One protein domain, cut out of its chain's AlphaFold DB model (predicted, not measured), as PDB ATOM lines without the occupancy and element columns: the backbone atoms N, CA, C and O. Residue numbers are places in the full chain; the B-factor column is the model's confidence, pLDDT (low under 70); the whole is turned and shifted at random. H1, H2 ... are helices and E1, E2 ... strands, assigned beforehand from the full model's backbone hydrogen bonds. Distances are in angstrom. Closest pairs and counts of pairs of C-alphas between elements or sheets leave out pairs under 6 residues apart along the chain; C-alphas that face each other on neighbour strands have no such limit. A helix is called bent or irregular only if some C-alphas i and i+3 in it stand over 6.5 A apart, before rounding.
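What this domain is: This is residues 379 to 497 of the 778 residues of an uncharacterized protein of Stagonospora sp. SRC1lsM3a (UniProt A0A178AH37). A small body of helices has a long, narrow ribbon of two antiparallel strands reaching away from one end of it. The body is an up-and-down bundle of H2, H3 and H4, with H1 packed on H3 at a slant; the ribbon is the hairpin E2 and E3, and the short pair E1 and E4 lies between it and the body. The printed part has 119 residues, with four named helices and four named strands in the order H1 E1 E2 E3 E4 H2 H3 H4, and its class is mixed, helices and strands. The two sheets, E1 - E4 and E2 - E3, are antiparallel. The whole is loose, with a radius of gyration of the C-alphas of 17.3 A, and elongated, spanning 54 by 31 by 26 A.

Where its parts are: H1, residues 382 to 390, begins at C-alpha 382 (-27.488, -28.288, -25.332) and is 12.7 A long. E1, residues 395 to 397, runs on into E2, residues 400 to 408 and 24.9 A long, across a break of 2 residues at 41 degrees. E3, residues 411 to 419 and 25.3 A long, begins at C-alpha 411 (-32.197, -44.342, 3.720) and runs on into E4, residues 422 to 424, across a break of 2 residues at 68 degrees. H2, residues 434 to 446, is 18.7 A long; it is neither bent nor irregular, but only just: C-alphas 434 and 437 are 6.1 A apart. H3, residues 464 to 476, is 17.7 A long. H4, residues 480 to 496, is 24.2 A long and ends at C-alpha 496 (-49.008, -18.089, -40.479).

How they stand to each other: In the bundle, H2 and H3 form a helical hairpin and touch at a shallow tilt of 8 degrees, opposite ways; their closest C-alphas, of Trp 445 and Met 471, are 6.3 A apart. H3 and H4, also a helical hairpin, touch through residues 472 to 476 and 483 to 487, with the C-alphas of Lys 476 and Ala 483 closest at 5.5 A. H2 and H4 only just touch, with 3 pairs of C-alphas within 8 A, the closest those of Glu 442 and Met 486 at 7.3 A. H1 touches H3 at a steep tilt of 44 degrees, closest at the C-alphas of Leu 388 and Ala 474, 6.3 A. E1 and E4 pair with N 397 and O 422 at 2.8 A, within hydrogen-bond range; in the hairpin E2 and E3, N 402 and O 417 are 2.9 A apart. E2 and E3 are apart from the four helices. In H3 and H4 every O i to N i+4 pair is within hydrogen-bond range; in H1 4 of 5 are, in H2 8 of 9.

The domain as a whole: The two C-alphas farthest apart, of Thr 410 and Glu 495, are 55.4 A from each other. The printed part has no cut. The link from H2 to H3, residues 447 to 463, is long. Mean pLDDT of the printed part is 79.4; it is under 70 at residues 379 to 380, 408 to 409, 446 to 462 and 493 to 497.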
ATOM      1  N   ARG A 379     -35.784 -23.209 -24.154       61.12
ATOM      2  CA  ARG A 379     -34.960 -22.365 -25.047       61.12
ATOM      3  C   ARG A 379     -33.538 -22.889 -25.274       61.12
ATOM      4  O   ARG A 379     -32.802 -22.348 -26.093       61.12
ATOM      5  N   ASP A 380     -33.151 -23.916 -24.530       68.69
ATOM      6  CA  ASP A 380     -31.802 -24.455 -24.493       68.69
ATOM      7  C   ASP A 380     -31.651 -25.642 -25.453       68.69
ATOM      8  O   ASP A 380     -32.414 -26.613 -25.408       68.69
ATOM      9  N   LEU A 381     -30.643 -25.564 -26.324       75.44
ATOM     10  CA  LEU A 381     -30.346 -26.566 -27.346       75.44
ATOM     11  C   LEU A 381     -29.195 -27.513 -26.974       75.44
ATOM     12  O   LEU A 381     -28.760 -28.283 -27.830       75.44
ATOM     13  N   ARG A 382     -28.693 -27.510 -25.727       77.31
ATOM     14  CA  ARG A 382     -27.488 -28.288 -25.332       77.31
ATOM     15  C   ARG A 382     -27.612 -29.772 -25.621       77.31
ATOM     16  O   ARG A 382     -26.670 -30.428 -26.071       77.31
ATOM     17  N   TYR A 383     -28.813 -30.290 -25.446       83.56
ATOM     18  CA  TYR A 383     -29.112 -31.684 -25.725       83.56
ATOM     19  C   TYR A 383     -29.405 -31.990 -27.179       83.56
ATOM     20  O   TYR A 383     -29.325 -33.153 -27.561       83.56
ATOM     21  N   LEU A 384     -29.703 -30.982 -27.998       87.06
ATOM     22  CA  LEU A 384     -29.914 -31.194 -29.423       87.06
ATOM     23  C   LEU A 384     -28.604 -31.622 -30.081       87.06
ATOM     24  O   LEU A 384     -28.579 -32.632 -30.775       87.06
ATOM     25  N   ASP A 385     -27.500 -30.931 -29.788       82.12
ATOM     26  CA  ASP A 385     -26.176 -31.338 -30.273       82.12
ATOM     27  C   ASP A 385     -25.770 -32.716 -29.727       82.12
ATOM     28  O   ASP A 385     -25.273 -33.565 -30.466       82.12
ATOM     29  N   THR A 386     -26.073 -32.991 -28.454       82.81
ATOM     30  CA  THR A 386     -25.829 -34.309 -27.843       82.81
ATOM     31  C   THR A 386     -26.602 -35.414 -28.570       82.81
ATOM     32  O   THR A 386     -26.026 -36.449 -28.905       82.81
ATOM     33  N   PHE A 387     -27.880 -35.186 -28.880       90.06
ATOM     34  CA  PHE A 387     -28.714 -36.109 -29.649       90.06
ATOM     35  C   PHE A 387     -28.178 -36.304 -31.073       90.06
ATOM     36  O   PHE A 387     -28.007 -37.441 -31.522       90.06
ATOM     37  N   LEU A 388     -27.851 -35.214 -31.774       90.56
ATOM     38  CA  LEU A 388     -27.300 -35.250 -33.130       90.56
ATOM     39  C   LEU A 388     -25.939 -35.962 -33.178       90.56
ATOM     40  O   LEU A 388     -25.641 -36.672 -34.139       90.56
ATOM     41  N   ARG A 389     -25.119 -35.833 -32.137       87.44
ATOM     42  CA  ARG A 389     -23.847 -36.549 -32.014       87.44
ATOM     43  C   ARG A 389     -24.048 -38.020 -31.664       87.44
ATOM     44  O   ARG A 389     -23.379 -38.878 -32.227       87.44
ATOM     45  N   ALA A 390     -24.989 -38.340 -30.777       86.56
ATOM     46  CA  ALA A 390     -25.301 -39.722 -30.411       86.56
ATOM     47  C   ALA A 390     -25.836 -40.538 -31.601       86.56
ATOM     48  O   ALA A 390     -25.643 -41.755 -31.661       86.56
ATOM     49  N   THR A 391     -26.480 -39.856 -32.549       92.50
ATOM     50  CA  THR A 391     -27.120 -40.440 -33.733       92.50
ATOM     51  C   THR A 391     -26.343 -40.170 -35.028       92.50
ATOM     52  O   THR A 391     -26.875 -40.380 -36.109       92.50
ATOM     53  N   SER A 392     -25.090 -39.703 -34.966       92.06
ATOM     54  CA  SER A 392     -24.296 -39.376 -36.165       92.06
ATOM     55  C   SER A 392     -23.842 -40.600 -36.966       92.06
ATOM     56  O   SER A 392     -23.541 -40.484 -38.152       92.06
ATOM     57  N   GLU A 393     -23.805 -41.775 -36.339       93.25
ATOM     58  CA  GLU A 393     -23.357 -43.030 -36.938       93.25
ATOM     59  C   GLU A 393     -24.428 -44.104 -36.792       93.25
ATOM     60  O   GLU A 393     -25.057 -44.236 -35.740       93.25
ATOM     61  N   LYS A 394     -24.614 -44.901 -37.848       94.88
ATOM     62  CA  LYS A 394     -25.578 -45.998 -37.842       94.88
ATOM     63  C   LYS A 394     -25.075 -47.146 -36.970       94.88
ATOM     64  O   LYS A 394     -24.095 -47.800 -37.321       94.88
ATOM     65  N   LYS A 395     -25.754 -47.411 -35.854       94.06
ATOM     66  CA  LYS A 395     -25.433 -48.512 -34.933       94.06
ATOM     67  C   LYS A 395     -26.655 -48.958 -34.137       94.06
ATOM     68  O   LYS A 395     -27.626 -48.223 -33.973       94.06
ATOM     69  N   THR A 396     -26.578 -50.168 -33.599       92.62
ATOM     70  CA  THR A 396     -27.537 -50.677 -32.618       92.62
ATOM     71  C   THR A 396     -26.877 -50.649 -31.248       92.62
ATOM     72  O   THR A 396     -25.838 -51.271 -31.044       92.62
ATOM     73  N   ILE A 397     -27.464 -49.897 -30.321       89.94
ATOM     74  CA  ILE A 397     -27.035 -49.849 -28.925       89.94
ATOM     75  C   ILE A 397     -27.744 -50.999 -28.216       89.94
ATOM     76  O   ILE A 397     -28.974 -51.027 -28.185       89.94
ATOM     77  N   ALA A 398     -26.969 -51.957 -27.707       89.56
ATOM     78  CA  ALA A 398     -27.495 -53.122 -27.005       89.56
ATOM     79  C   ALA A 398     -28.206 -52.726 -25.704       89.56
ATOM     80  O   ALA A 398     -27.869 -51.714 -25.082       89.56
ATOM     81  N   ALA A 399     -29.173 -53.549 -25.299       88.94
ATOM     82  CA  ALA A 399     -29.814 -53.419 -23.999       88.94
ATOM     83  C   ALA A 399     -28.775 -53.508 -22.872       88.94
ATOM     84  O   ALA A 399     -27.806 -54.266 -22.967       88.94
ATOM     85  N   HIS A 400     -28.984 -52.740 -21.810       88.56
ATOM     86  CA  HIS A 400     -28.133 -52.757 -20.624       88.56
ATOM     87  C   HIS A 400     -28.961 -52.462 -19.374       88.56
ATOM     88  O   HIS A 400     -30.076 -51.958 -19.470       88.56
ATOM     89  N   VAL A 401     -28.405 -52.789 -18.211       86.94
ATOM     90  CA  VAL A 401     -29.014 -52.466 -16.919       86.94
ATOM     91  C   VAL A 401     -28.410 -51.162 -16.429       86.94
ATOM     92  O   VAL A 401     -27.195 -51.078 -16.240       86.94
ATOM     93  N   GLU A 402     -29.255 -50.168 -16.207       84.38
ATOM     94  CA  GLU A 402     -28.883 -48.934 -15.532       84.38
ATOM     95  C   GLU A 402     -29.197 -49.071 -14.038       84.38
ATOM     96  O   GLU A 402     -30.233 -49.619 -13.645       84.38
ATOM     97  N   GLN A 403     -28.249 -48.650 -13.203       84.38
ATOM     98  CA  GLN A 403     -28.324 -48.767 -11.751       84.38
ATOM     99  C   GLN A 403     -28.069 -47.399 -11.141       84.38
ATOM    100  O   GLN A 403     -27.149 -46.696 -11.562       84.38
ATOM    101  N   GLY A 404     -28.869 -47.051 -10.145       80.56
ATOM    102  CA  GLY A 404     -28.782 -45.772  -9.462       80.56
ATOM    103  C   GLY A 404     -29.141 -45.913  -7.995       80.56
ATOM    104  O   GLY A 404     -29.560 -46.974  -7.525       80.56
ATOM    105  N   LEU A 405     -28.938 -44.827  -7.264       78.62
ATOM    106  CA  LEU A 405     -29.147 -44.753  -5.829       78.62
ATOM    107  C   LEU A 405     -30.018 -43.541  -5.548       78.62
ATOM    108  O   LEU A 405     -29.711 -42.443  -6.011       78.62
ATOM    109  N   VAL A 406     -31.101 -43.745  -4.806       73.25
ATOM    110  CA  VAL A 406     -32.019 -42.673  -4.438       73.25
ATOM    111  C   VAL A 406     -32.194 -42.634  -2.927       73.25
ATOM    112  O   VAL A 406     -32.395 -43.663  -2.286       73.25
ATOM    113  N   GLU A 407     -32.076 -41.446  -2.346       72.44
ATOM    114  CA  GLU A 407     -32.335 -41.231  -0.924       72.44
ATOM    115  C   GLU A 407     -33.841 -41.395  -0.666       72.44
ATOM    116  O   GLU A 407     -34.647 -40.785  -1.365       72.44
ATOM    117  N   THR A 408     -34.238 -42.211   0.311       69.06
ATOM    118  CA  THR A 408     -35.639 -42.362   0.743       69.06
ATOM    119  C   THR A 408     -35.766 -42.083   2.241       69.06
ATOM    120  O   THR A 408     -34.773 -41.811   2.911       69.06
ATOM    121  N   GLU A 409     -36.977 -42.137   2.799       65.19
ATOM    122  CA  GLU A 409     -37.202 -41.978   4.250       65.19
ATOM    123  C   GLU A 409     -36.441 -43.013   5.094       65.19
ATOM    124  O   GLU A 409     -35.991 -42.703   6.192       65.19
ATOM    125  N   THR A 410     -36.268 -44.233   4.578       70.31
ATOM    126  CA  THR A 410     -35.573 -45.330   5.271       70.31
ATOM    127  C   THR A 410     -34.085 -45.408   4.919       70.31
ATOM    128  O   THR A 410     -33.407 -46.353   5.322       70.31
ATOM    129  N   GLY A 411     -33.576 -44.418   4.180       70.25
ATOM    130  CA  GLY A 411     -32.197 -44.342   3.720       70.25
ATOM    131  C   GLY A 411     -32.039 -44.592   2.215       70.25
ATOM    132  O   GLY A 411     -33.023 -44.646   1.470       70.25
ATOM    133  N   PRO A 412     -30.790 -44.703   1.742       74.69
ATOM    134  CA  PRO A 412     -30.479 -44.890   0.331       74.69
ATOM    135  C   PRO A 412     -30.990 -46.242  -0.200       74.69
ATOM    136  O   PRO A 412     -30.637 -47.297   0.324       74.69
ATOM    137  N   VAL A 413     -31.781 -46.217  -1.276       78.50
ATOM    138  CA  VAL A 413     -32.298 -47.401  -1.981       78.50
ATOM    139  C   VAL A 413     -31.657 -47.493  -3.364       78.50
ATOM    140  O   VAL A 413     -31.692 -46.544  -4.148       78.50
ATOM    141  N   GLU A 414     -31.070 -48.649  -3.676       82.88
ATOM    142  CA  GLU A 414     -30.568 -48.956  -5.018       82.88
ATOM    143  C   GLU A 414     -31.730 -49.386  -5.919       82.88
ATOM    144  O   GLU A 414     -32.568 -50.202  -5.526       82.88
ATOM    145  N   TYR A 415     -31.763 -48.884  -7.150       81.94
ATOM    146  CA  TYR A 415     -32.692 -49.355  -8.168       81.94
ATOM    147  C   TYR A 415     -31.931 -49.940  -9.361       81.94
ATOM    148  O   TYR A 415     -30.802 -49.548  -9.660       81.94
ATOM    149  N   LYS A 416     -32.575 -50.874 -10.070       83.31
ATOM    150  CA  LYS A 416     -32.072 -51.463 -11.317       83.31
ATOM    151  C   LYS A 416     -33.162 -51.416 -12.368       83.31
ATOM    152  O   LYS A 416     -34.290 -51.824 -12.093       83.31
ATOM    153  N   VAL A 417     -32.830 -50.908 -13.547       82.50
ATOM    154  CA  VAL A 417     -33.771 -50.754 -14.654       82.50
ATOM    155  C   VAL A 417     -33.146 -51.260 -15.938       82.50
ATOM    156  O   VAL A 417     -32.015 -50.911 -16.271       82.50
ATOM    157  N   ASP A 418     -33.909 -52.057 -16.674       84.06
ATOM    158  CA  ASP A 418     -33.522 -52.512 -18.001       84.06
ATOM    159  C   ASP A 418     -33.773 -51.404 -19.029       84.06
ATOM    160  O   ASP A 418     -34.905 -50.957 -19.227       84.06
ATOM    161  N   VAL A 419     -32.714 -50.975 -19.713       85.94
ATOM    162  CA  VAL A 419     -32.787 -50.074 -20.866       85.94
ATOM    163  C   VAL A 419     -32.770 -50.925 -22.135       85.94
ATOM    164  O   VAL A 419     -31.795 -51.652 -22.360       85.94
ATOM    165  N   PRO A 420     -33.815 -50.877 -22.983       85.06
ATOM    166  CA  PRO A 420     -33.919 -51.763 -24.133       85.06
ATOM    167  C   PRO A 420     -32.921 -51.416 -25.241       85.06
ATOM    168  O   PRO A 420     -32.341 -50.330 -25.314       85.06
ATOM    169  N   THR A 421     -32.750 -52.375 -26.149       88.31
ATOM    170  CA  THR A 421     -31.952 -52.186 -27.364       88.31
ATOM    171  C   THR A 421     -32.600 -51.122 -28.250       88.31
ATOM    172  O   THR A 421     -33.819 -51.105 -28.403       88.31
ATOM    173  N   ARG A 422     -31.789 -50.277 -28.890       88.62
ATOM    174  CA  ARG A 422     -32.271 -49.235 -29.812       88.62
ATOM    175  C   ARG A 422     -31.359 -49.057 -31.012       88.62
ATOM    176  O   ARG A 422     -30.145 -49.257 -30.924       88.62
ATOM    177  N   ARG A 423     -31.931 -48.632 -32.133       92.56
ATOM    178  CA  ARG A 423     -31.191 -48.243 -33.335       92.56
ATOM    179  C   ARG A 423     -30.993 -46.736 -33.349       92.56
ATOM    180  O   ARG A 423     -31.887 -45.977 -32.981       92.56
ATOM    181  N   VAL A 424     -29.807 -46.314 -33.759       93.94
ATOM    182  CA  VAL A 424     -29.473 -44.910 -33.987       93.94
ATOM    183  C   VAL A 424     -28.787 -44.785 -35.336       93.94
ATOM    184  O   VAL A 424     -28.089 -45.704 -35.769       93.94
ATOM    185  N   GLY A 425     -28.967 -43.647 -35.993       93.31
ATOM    186  CA  GLY A 425     -28.271 -43.324 -37.227       93.31
ATOM    187  C   GLY A 425     -28.688 -41.968 -37.794       93.31
ATOM    188  O   GLY A 425     -29.726 -41.425 -37.405       93.31
ATOM    189  N   PRO A 426     -27.874 -41.410 -38.705       94.06
ATOM    190  CA  PRO A 426     -28.067 -40.049 -39.193       94.06
ATOM    191  C   PRO A 426     -29.113 -39.954 -40.309       94.06
ATOM    192  O   PRO A 426     -29.514 -38.845 -40.654       94.06
ATOM    193  N   GLY A 427     -29.508 -41.084 -40.908       90.00
ATOM    194  CA  GLY A 427     -30.456 -41.129 -42.015       90.00
ATOM    195  C   GLY A 427     -31.911 -41.012 -41.573       90.00
ATOM    196  O   GLY A 427     -32.251 -41.217 -40.406       90.00
ATOM    197  N   ASP A 428     -32.779 -40.714 -42.537       90.75
ATOM    198  CA  ASP A 428     -34.211 -40.578 -42.297       90.75
ATOM    199  C   ASP A 428     -34.814 -41.884 -41.753       90.75
ATOM    200  O   ASP A 428     -34.788 -42.911 -42.438       90.75
ATOM    201  N   GLY A 429     -35.386 -41.860 -40.546       87.62
ATOM    202  CA  GLY A 429     -35.948 -43.055 -39.904       87.62
ATOM    203  C   GLY A 429     -34.931 -44.093 -39.419       87.62
ATOM    204  O   GLY A 429     -35.331 -45.209 -39.082       87.62
ATOM    205  N   ASP A 430     -33.635 -43.765 -39.371       91.88
ATOM    206  CA  ASP A 430     -32.607 -44.680 -38.855       91.88
ATOM    207  C   ASP A 430     -32.566 -44.741 -37.314       91.88
ATOM    208  O   ASP A 430     -31.942 -45.649 -36.756       91.88
ATOM    209  N   THR A 431     -33.209 -43.792 -36.624       91.75
ATOM    210  CA  THR A 431     -33.185 -43.667 -35.163       91.75
ATOM    211  C   THR A 431     -34.530 -44.012 -34.518       91.75
ATOM    212  O   THR A 431     -35.567 -43.417 -34.817       91.75
ATOM    213  N   ASP A 432     -34.499 -44.930 -33.548       88.25
ATOM    214  CA  ASP A 432     -35.654 -45.323 -32.739       88.25
ATOM    215  C   ASP A 432     -35.938 -44.259 -31.669       88.25
ATOM    216  O   ASP A 432     -35.455 -44.313 -30.539       88.25
ATOM    217  N   CYS A 433     -36.711 -43.251 -32.057       82.81
ATOM    218  CA  CYS A 433     -36.943 -42.071 -31.240       82.81
ATOM    219  C   CYS A 433     -37.909 -42.303 -30.054       82.81
ATOM    220  O   CYS A 433     -37.686 -41.797 -28.954       82.81
ATOM    221  N   GLY A 434     -38.969 -43.095 -30.228       80.75
ATOM    222  CA  GLY A 434     -40.061 -43.146 -29.247       80.75
ATOM    223  C   GLY A 434     -40.857 -41.833 -29.194       80.75
ATOM    224  O   GLY A 434     -40.557 -40.865 -29.899       80.75
ATOM    225  N   TYR A 435     -41.921 -41.788 -28.391       81.12
ATOM    226  CA  TYR A 435     -42.784 -40.604 -28.319       81.12
ATOM    227  C   TYR A 435     -42.103 -39.442 -27.583       81.12
ATOM    228  O   TYR A 435     -42.159 -38.307 -28.053       81.12
ATOM    229  N   SER A 436     -41.412 -39.727 -26.476       84.00
ATOM    230  CA  SER A 436     -40.810 -38.720 -25.592       84.00
ATOM    231  C   SER A 436     -39.804 -37.816 -26.296       84.00
ATOM    232  O   SER A 436     -39.889 -36.597 -26.162       84.00
ATOM    233  N   ILE A 437     -38.901 -38.371 -27.115       87.56
ATOM    234  CA  ILE A 437     -37.942 -37.543 -27.864       87.56
ATOM    235  C   ILE A 437     -38.627 -36.739 -28.971       87.56
ATOM    236  O   ILE A 437     -38.236 -35.605 -29.218       87.56
ATOM    237  N   ARG A 438     -39.661 -37.285 -29.629       85.25
ATOM    238  CA  ARG A 438     -40.386 -36.568 -30.688       85.25
ATOM    239  C   ARG A 438     -41.130 -35.383 -30.097       85.25
ATOM    240  O   ARG A 438     -40.983 -34.273 -30.593       85.25
ATOM    241  N   SER A 439     -41.842 -35.605 -28.994       80.38
ATOM    242  CA  SER A 439     -42.507 -34.541 -28.243       80.38
ATOM    243  C   SER A 439     -41.503 -33.503 -27.741       80.38
ATOM    244  O   SER A 439     -41.728 -32.306 -27.904       80.38
ATOM    245  N   TRP A 440     -40.355 -33.940 -27.215       85.00
ATOM    246  CA  TRP A 440     -39.273 -33.049 -26.805       85.00
ATOM    247  C   TRP A 440     -38.767 -32.176 -27.960       85.00
ATOM    248  O   TRP A 440     -38.762 -30.954 -27.821       85.00
ATOM    249  N   ILE A 441     -38.425 -32.767 -29.114       85.69
ATOM    250  CA  ILE A 441     -38.002 -32.022 -30.311       85.69
ATOM    251  C   ILE A 441     -39.109 -31.058 -30.754       85.69
ATOM    252  O   ILE A 441     -38.808 -29.902 -31.025       85.69
ATOM    253  N   GLU A 442     -40.383 -31.470 -30.778       79.06
ATOM    254  CA  GLU A 442     -41.507 -30.591 -31.150       79.06
ATOM    255  C   GLU A 442     -41.629 -29.390 -30.211       79.06
ATOM    256  O   GLU A 442     -41.780 -28.259 -30.675       79.06
ATOM    257  N   ARG A 443     -41.520 -29.613 -28.894       75.31
ATOM    258  CA  ARG A 443     -41.545 -28.544 -27.888       75.31
ATOM    259  C   ARG A 443     -40.370 -27.587 -28.064       75.31
ATOM    260  O   ARG A 443     -40.588 -26.378 -28.021       75.31
ATOM    261  N   LYS A 444     -39.152 -28.096 -28.304       78.38
ATOM    262  CA  LYS A 444     -37.988 -27.243 -28.614       78.38
ATOM    263  C   LYS A 444     -38.194 -26.485 -29.914       78.38
ATOM    264  O   LYS A 444     -37.922 -25.302 -29.976       78.38
ATOM    265  N   TRP A 445     -38.728 -27.120 -30.945       75.56
ATOM    266  CA  TRP A 445     -38.988 -26.454 -32.216       75.56
ATOM    267  C   TRP A 445     -40.037 -25.342 -32.071       75.56
ATOM    268  O   TRP A 445     -39.939 -24.280 -32.690       75.56
ATOM    269  N   ALA A 446     -41.031 -25.563 -31.210       65.81
ATOM    270  CA  ALA A 446     -42.065 -24.589 -30.906       65.81
ATOM    271  C   ALA A 446     -41.575 -23.403 -30.066       65.81
ATOM    272  O   ALA A 446     -42.161 -22.328 -30.185       65.81
ATOM    273  N   SER A 447     -40.516 -23.578 -29.270       64.38
ATOM    274  CA  SER A 447     -39.981 -22.553 -28.364       64.38
ATOM    275  C   SER A 447     -39.115 -21.495 -29.050       64.38
ATOM    276  O   SER A 447     -38.568 -20.625 -28.370       64.38
ATOM    277  N   PHE A 448     -38.972 -21.550 -30.380       61.44
ATOM    278  CA  PHE A 448     -38.225 -20.537 -31.111       61.44
ATOM    279  C   PHE A 448     -38.813 -19.147 -30.880       61.44
ATOM    280  O   PHE A 448     -39.932 -18.843 -31.296       61.44
ATOM    281  N   GLU A 449     -37.989 -18.285 -30.305       56.97
ATOM    282  CA  GLU A 449     -38.228 -16.858 -30.176       56.97
ATOM    283  C   GLU A 449     -37.010 -16.124 -30.752       56.97
ATOM    284  O   GLU A 449     -35.858 -16.468 -30.453       56.97
ATOM    285  N   TYR A 450     -37.257 -15.109 -31.588       51.66
ATOM    286  CA  TYR A 450     -36.192 -14.319 -32.208       51.66
ATOM    287  C   TYR A 450     -35.273 -13.718 -31.142       51.66
ATOM    288  O   TYR A 450     -35.711 -12.952 -30.288       51.66
ATOM    289  N   GLY A 451     -33.983 -14.057 -31.200       52.06
ATOM    290  CA  GLY A 451     -32.988 -13.555 -30.249       52.06
ATOM    291  C   GLY A 451     -32.927 -14.280 -28.912       52.06
ATOM    292  O   GLY A 451     -31.984 -14.048 -28.161       52.06
ATOM    293  N   ALA A 452     -33.876 -15.169 -28.612       55.66
ATOM    294  CA  ALA A 452     -33.881 -15.909 -27.357       55.66
ATOM    295  C   ALA A 452     -33.012 -17.170 -27.433       55.66
ATOM    296  O   ALA A 452     -32.291 -17.464 -26.483       55.66
ATOM    297  N   VAL A 453     -33.009 -17.868 -28.572       64.06
ATOM    298  CA  VAL A 453     -32.226 -19.096 -28.777       64.06
ATOM    299  C   VAL A 453     -30.775 -18.761 -29.138       64.06
ATOM    300  O   VAL A 453     -30.535 -17.916 -30.001       64.06
ATOM    301  N   THR A 454     -29.797 -19.401 -28.493       64.06
ATOM    302  CA  THR A 454     -28.363 -19.283 -28.822       64.06
ATOM    303  C   THR A 454     -27.818 -20.503 -29.546       64.06
ATOM    304  O   THR A 454     -28.216 -21.639 -29.296       64.06
ATOM    305  N   ASP A 455     -26.833 -20.262 -30.405       68.38
ATOM    306  CA  ASP A 455     -25.831 -21.258 -30.744       68.38
ATOM    307  C   ASP A 455     -24.878 -21.427 -29.559       68.38
ATOM    308  O   ASP A 455     -24.310 -20.467 -29.045       68.38
ATOM    309  N   LEU A 456     -24.699 -22.661 -29.114       67.44
ATOM    310  CA  LEU A 456     -23.871 -22.984 -27.954       67.44
ATOM    311  C   LEU A 456     -22.378 -22.971 -28.256       67.44
ATOM    312  O   LEU A 456     -21.567 -22.863 -27.341       67.44
ATOM    313  N   THR A 457     -22.018 -23.098 -29.531       69.69
ATOM    314  CA  THR A 457     -20.631 -23.101 -29.991       69.69
ATOM    315  C   THR A 457     -20.097 -21.682 -30.070       69.69
ATOM    316  O   THR A 457     -18.966 -21.426 -29.668       69.69
ATOM    317  N   THR A 458     -20.904 -20.758 -30.600       68.94
ATOM    318  CA  THR A 458     -20.487 -19.361 -30.788       68.94
ATOM    319  C   THR A 458     -20.988 -18.434 -29.683       68.94
ATOM    320  O   THR A 458     -20.427 -17.362 -29.494       68.94
ATOM    321  N   GLY A 459     -22.021 -18.833 -28.932       64.81
ATOM    322  CA  GLY A 459     -22.727 -17.971 -27.980       64.81
ATOM    323  C   GLY A 459     -23.676 -16.971 -28.651       64.81
ATOM    324  O   GLY A 459     -24.416 -16.264 -27.960       64.81
ATOM    325  N   ASP A 460     -23.693 -16.923 -29.985       64.94
ATOM    326  CA  ASP A 460     -24.485 -15.964 -30.745       64.94
ATOM    327  C   ASP A 460     -25.956 -16.385 -30.829       64.94
ATOM    328  O   ASP A 460     -26.283 -17.570 -30.745       64.94
ATOM    329  N   PRO A 461     -26.883 -15.441 -31.036       62.91
ATOM    330  CA  PRO A 461     -28.277 -15.763 -31.300       62.91
ATOM    331  C   PRO A 461     -28.427 -16.578 -32.585       62.91
ATOM    332  O   PRO A 461     -27.848 -16.252 -33.621       62.91
ATOM    333  N   MET A 462     -29.255 -17.614 -32.528       66.94
ATOM    334  CA  MET A 462     -29.548 -18.462 -33.673       66.94
ATOM    335  C   MET A 462     -30.700 -17.877 -34.497       66.94
ATOM    336  O   MET A 462     -31.748 -17.521 -33.956       66.94
ATOM    337  N   PHE A 463     -30.523 -17.793 -35.816       72.12
ATOM    338  CA  PHE A 463     -31.577 -17.349 -36.734       72.12
ATOM    339  C   PHE A 463     -32.535 -18.485 -37.076       72.12
ATOM    340  O   PHE A 463     -32.169 -19.660 -37.007       72.12
ATOM    341  N   LEU A 464     -33.746 -18.120 -37.500       70.19
ATOM    342  CA  LEU A 464     -34.828 -19.063 -37.769       70.19
ATOM    343  C   LEU A 464     -34.441 -20.152 -38.778       70.19
ATOM    344  O   LEU A 464     -34.767 -21.310 -38.550       70.19
ATOM    345  N   GLY A 465     -33.716 -19.808 -39.847       78.75
ATOM    346  CA  GLY A 465     -33.263 -20.784 -40.848       78.75
ATOM    347  C   GLY A 465     -32.326 -21.832 -40.253       78.75
ATOM    348  O   GLY A 465     -32.630 -23.018 -40.268       78.75
ATOM    349  N   LYS A 466     -31.242 -21.386 -39.605       81.19
ATOM    350  CA  LYS A 466     -30.285 -22.284 -38.935       81.19
ATOM    351  C   LYS A 466     -30.956 -23.146 -37.863       81.19
ATOM    352  O   LYS A 466     -30.650 -24.327 -37.723       81.19
ATOM    353  N   PHE A 467     -31.869 -22.548 -37.106       81.88
ATOM    354  CA  PHE A 467     -32.647 -23.247 -36.097       81.88
ATOM    355  C   PHE A 467     -33.559 -24.316 -36.712       81.88
ATOM    356  O   PHE A 467     -33.584 -25.448 -36.233       81.88
ATOM    357  N   ASN A 468     -34.270 -23.976 -37.791       86.00
ATOM    358  CA  ASN A 468     -35.094 -24.912 -38.548       86.00
ATOM    359  C   ASN A 468     -34.267 -26.091 -39.058       86.00
ATOM    360  O   ASN A 468     -34.651 -27.231 -38.830       86.00
ATOM    361  N   ASP A 469     -33.118 -25.828 -39.682       88.69
ATOM    362  CA  ASP A 469     -32.265 -26.873 -40.250       88.69
ATOM    363  C   ASP A 469     -31.801 -27.871 -39.184       88.69
ATOM    364  O   ASP A 469     -31.795 -29.081 -39.416       88.69
ATOM    365  N   LEU A 470     -31.463 -27.384 -37.985       88.38
ATOM    366  CA  LEU A 470     -31.090 -28.234 -36.855       88.38
ATOM    367  C   LEU A 470     -32.263 -29.080 -36.350       88.38
ATOM    368  O   LEU A 470     -32.090 -30.274 -36.094       88.38
ATOM    369  N   MET A 471     -33.453 -28.490 -36.226       89.50
ATOM    370  CA  MET A 471     -34.651 -29.209 -35.783       89.50
ATOM    371  C   MET A 471     -35.114 -30.239 -36.815       89.50
ATOM    372  O   MET A 471     -35.415 -31.377 -36.453       89.50
ATOM    373  N   GLU A 472     -35.094 -29.887 -38.102       91.69
ATOM    374  CA  GLU A 472     -35.363 -30.811 -39.201       91.69
ATOM    375  C   GLU A 472     -34.364 -31.962 -39.220       91.69
ATOM    376  O   GLU A 472     -34.759 -33.120 -39.353       91.69
ATOM    377  N   MET A 473     -33.072 -31.661 -39.063       91.38
ATOM    378  CA  MET A 473     -32.029 -32.680 -39.009       91.38
ATOM    379  C   MET A 473     -32.238 -33.638 -37.835       91.38
ATOM    380  O   MET A 473     -31.978 -34.832 -37.978       91.38
ATOM    381  N   ALA A 474     -32.701 -33.147 -36.685       92.25
ATOM    382  CA  ALA A 474     -32.986 -33.989 -35.532       92.25
ATOM    383  C   ALA A 474     -34.237 -34.850 -35.748       92.25
ATOM    384  O   ALA A 474     -34.182 -36.063 -35.551       92.25
ATOM    385  N   ILE A 475     -35.352 -34.258 -36.190       91.56
ATOM    386  CA  ILE A 475     -36.617 -34.991 -36.312       91.56
ATOM    387  C   ILE A 475     -36.620 -35.977 -37.481       91.56
ATOM    388  O   ILE A 475     -37.220 -37.040 -37.362       91.56
ATOM    389  N   LYS A 476     -35.932 -35.679 -38.595       92.25
ATOM    390  CA  LYS A 476     -35.870 -36.588 -39.752       92.25
ATOM    391  C   LYS A 476     -35.199 -37.912 -39.405       92.25
ATOM    392  O   LYS A 476     -35.591 -38.932 -39.957       92.25
ATOM    393  N   ARG A 477     -34.267 -37.928 -38.442       92.62
ATOM    394  CA  ARG A 477     -33.658 -39.171 -37.931       92.62
ATOM    395  C   ARG A 477     -34.691 -40.112 -37.302       92.62
ATOM    396  O   ARG A 477     -34.465 -41.319 -37.292       92.62
ATOM    397  N   CYS A 478     -35.806 -39.575 -36.805       89.69
ATOM    398  CA  CYS A 478     -36.946 -40.326 -36.278       89.69
ATOM    399  C   CYS A 478     -37.866 -40.863 -37.394       89.69
ATOM    400  O   CYS A 478     -37.575 -40.710 -38.576       89.69
ATOM    401  N   ASP A 479     -38.997 -41.489 -37.029       81.94
ATOM    402  CA  ASP A 479     -39.977 -42.023 -37.991       81.94
ATOM    403  C   ASP A 479     -40.326 -41.025 -39.110       81.94
ATOM    404  O   ASP A 479     -40.771 -39.903 -38.858       81.94
ATOM    405  N   LYS A 480     -40.152 -41.469 -40.359       78.50
ATOM    406  CA  LYS A 480     -40.219 -40.616 -41.549       78.50
ATOM    407  C   LYS A 480     -41.598 -39.991 -41.766       78.50
ATOM    408  O   LYS A 480     -41.687 -38.853 -42.230       78.50
ATOM    409  N   PHE A 481     -42.672 -40.729 -41.483       75.12
ATOM    410  CA  PHE A 481     -44.029 -40.239 -41.713       75.12
ATOM    411  C   PHE A 481     -44.402 -39.178 -40.680       75.12
ATOM    412  O   PHE A 481     -44.869 -38.097 -41.045       75.12
ATOM    413  N   GLU A 482     -44.149 -39.456 -39.402       77.31
ATOM    414  CA  GLU A 482     -44.414 -38.499 -38.330       77.31
ATOM    415  C   GLU A 482     -43.531 -37.251 -38.441       77.31
ATOM    416  O   GLU A 482     -44.049 -36.136 -38.348       77.31
ATOM    417  N   ALA A 483     -42.238 -37.411 -38.745       82.62
ATOM    418  CA  ALA A 483     -41.323 -36.294 -38.969       82.62
ATOM    419  C   ALA A 483     -41.844 -35.351 -40.063       82.62
ATOM    420  O   ALA A 483     -41.921 -34.142 -39.852       82.62
ATOM    421  N   GLY A 484     -42.292 -35.899 -41.201       83.75
ATOM    422  CA  GLY A 484     -42.894 -35.118 -42.284       83.75
ATOM    423  C   GLY A 484     -44.123 -34.314 -41.848       83.75
ATOM    424  O   GLY A 484     -44.271 -33.152 -42.235       83.75
ATOM    425  N   GLN A 485     -44.993 -34.891 -41.011       83.12
ATOM    426  CA  GLN A 485     -46.156 -34.172 -40.483       83.12
ATOM    427  C   GLN A 485     -45.772 -33.050 -39.516       83.12
ATOM    428  O   GLN A 485     -46.389 -31.984 -39.559       83.12
ATOM    429  N   MET A 486     -44.774 -33.278 -38.663       81.44
ATOM    430  CA  MET A 486     -44.295 -32.290 -37.694       81.44
ATOM    431  C   MET A 486     -43.615 -31.107 -38.386       81.44
ATOM    432  O   MET A 486     -43.954 -29.964 -38.082       81.44
ATOM    433  N   ILE A 487     -42.738 -31.379 -39.365       87.12
ATOM    434  CA  ILE A 487     -42.090 -30.352 -40.197       87.12
ATOM    435  C   ILE A 487     -43.161 -29.475 -40.848       87.12
ATOM    436  O   ILE A 487     -43.192 -28.264 -40.633       87.12
ATOM    437  N   ARG A 488     -44.106 -30.100 -41.566       83.50
ATOM    438  CA  ARG A 488     -45.173 -29.376 -42.262       83.50
ATOM    439  C   ARG A 488     -46.009 -28.537 -41.299       83.50
ATOM    440  O   ARG A 488     -46.226 -27.362 -41.557       83.50
ATOM    441  N   ARG A 489     -46.442 -29.111 -40.170       77.38
ATOM    442  CA  ARG A 489     -47.217 -28.387 -39.151       77.38
ATOM    443  C   ARG A 489     -46.447 -27.176 -38.625       77.38
ATOM    444  O   ARG A 489     -47.054 -26.135 -38.387       77.38
ATOM    445  N   ARG A 490     -45.130 -27.290 -38.428       76.25
ATOM    446  CA  ARG A 490     -44.321 -26.187 -37.910       76.25
ATOM    447  C   ARG A 490     -44.098 -25.088 -38.939       76.25
ATOM    448  O   ARG A 490     -44.266 -23.923 -38.588       76.25
ATOM    449  N   HIS A 491     -43.783 -25.443 -40.182       79.88
ATOM    450  CA  HIS A 491     -43.687 -24.476 -41.277       79.88
ATOM    451  C   HIS A 491     -45.013 -23.767 -41.489       79.88
ATOM    452  O   HIS A 491     -45.031 -22.546 -41.442       79.88
ATOM    453  N   GLU A 492     -46.127 -24.501 -41.552       70.44
ATOM    454  CA  GLU A 492     -47.468 -23.912 -41.603       70.44
ATOM    455  C   GLU A 492     -47.667 -22.920 -40.447       70.44
ATOM    456  O   GLU A 492     -48.190 -21.830 -40.661       70.44
ATOM    457  N   ILE A 493     -47.249 -23.261 -39.217       57.62
ATOM    458  CA  ILE A 493     -47.353 -22.352 -38.071       57.62
ATOM    459  C   ILE A 493     -46.514 -21.082 -38.272       57.62
ATOM    460  O   ILE A 493     -46.999 -20.005 -37.940       57.62
ATOM    461  N   TRP A 494     -45.286 -21.187 -38.775       56.38
ATOM    462  CA  TRP A 494     -44.407 -20.037 -38.993       56.38
ATOM    463  C   TRP A 494     -44.786 -19.187 -40.208       56.38
ATOM    464  O   TRP A 494     -44.658 -17.966 -40.137       56.38
ATOM    465  N   GLU A 495     -45.297 -19.792 -41.278       58.19
ATOM    466  CA  GLU A 495     -45.879 -19.087 -42.430       58.19
ATOM    467  C   GLU A 495     -47.047 -18.217 -41.975       58.19
ATOM    468  O   GLU A 495     -47.128 -17.034 -42.292       58.19
ATOM    469  N   GLN A 496     -47.892 -18.780 -41.115       46.84
ATOM    470  CA  GLN A 496     -49.008 -18.089 -40.479       46.84
ATOM    471  C   GLN A 496     -48.572 -16.902 -39.589       46.84
ATOM    472  O   GLN A 496     -49.322 -15.940 -39.435       46.84
ATOM    473  N   PHE A 497     -47.345 -16.909 -39.054       45.69
ATOM    474  CA  PHE A 497     -46.766 -15.780 -38.308       45.69
ATOM    475  C   PHE A 497     -45.945 -14.810 -39.177       45.69
ATOM    476  O   PHE A 497     -45.317 -13.901 -38.635       45.69
TER     477      PHE A 497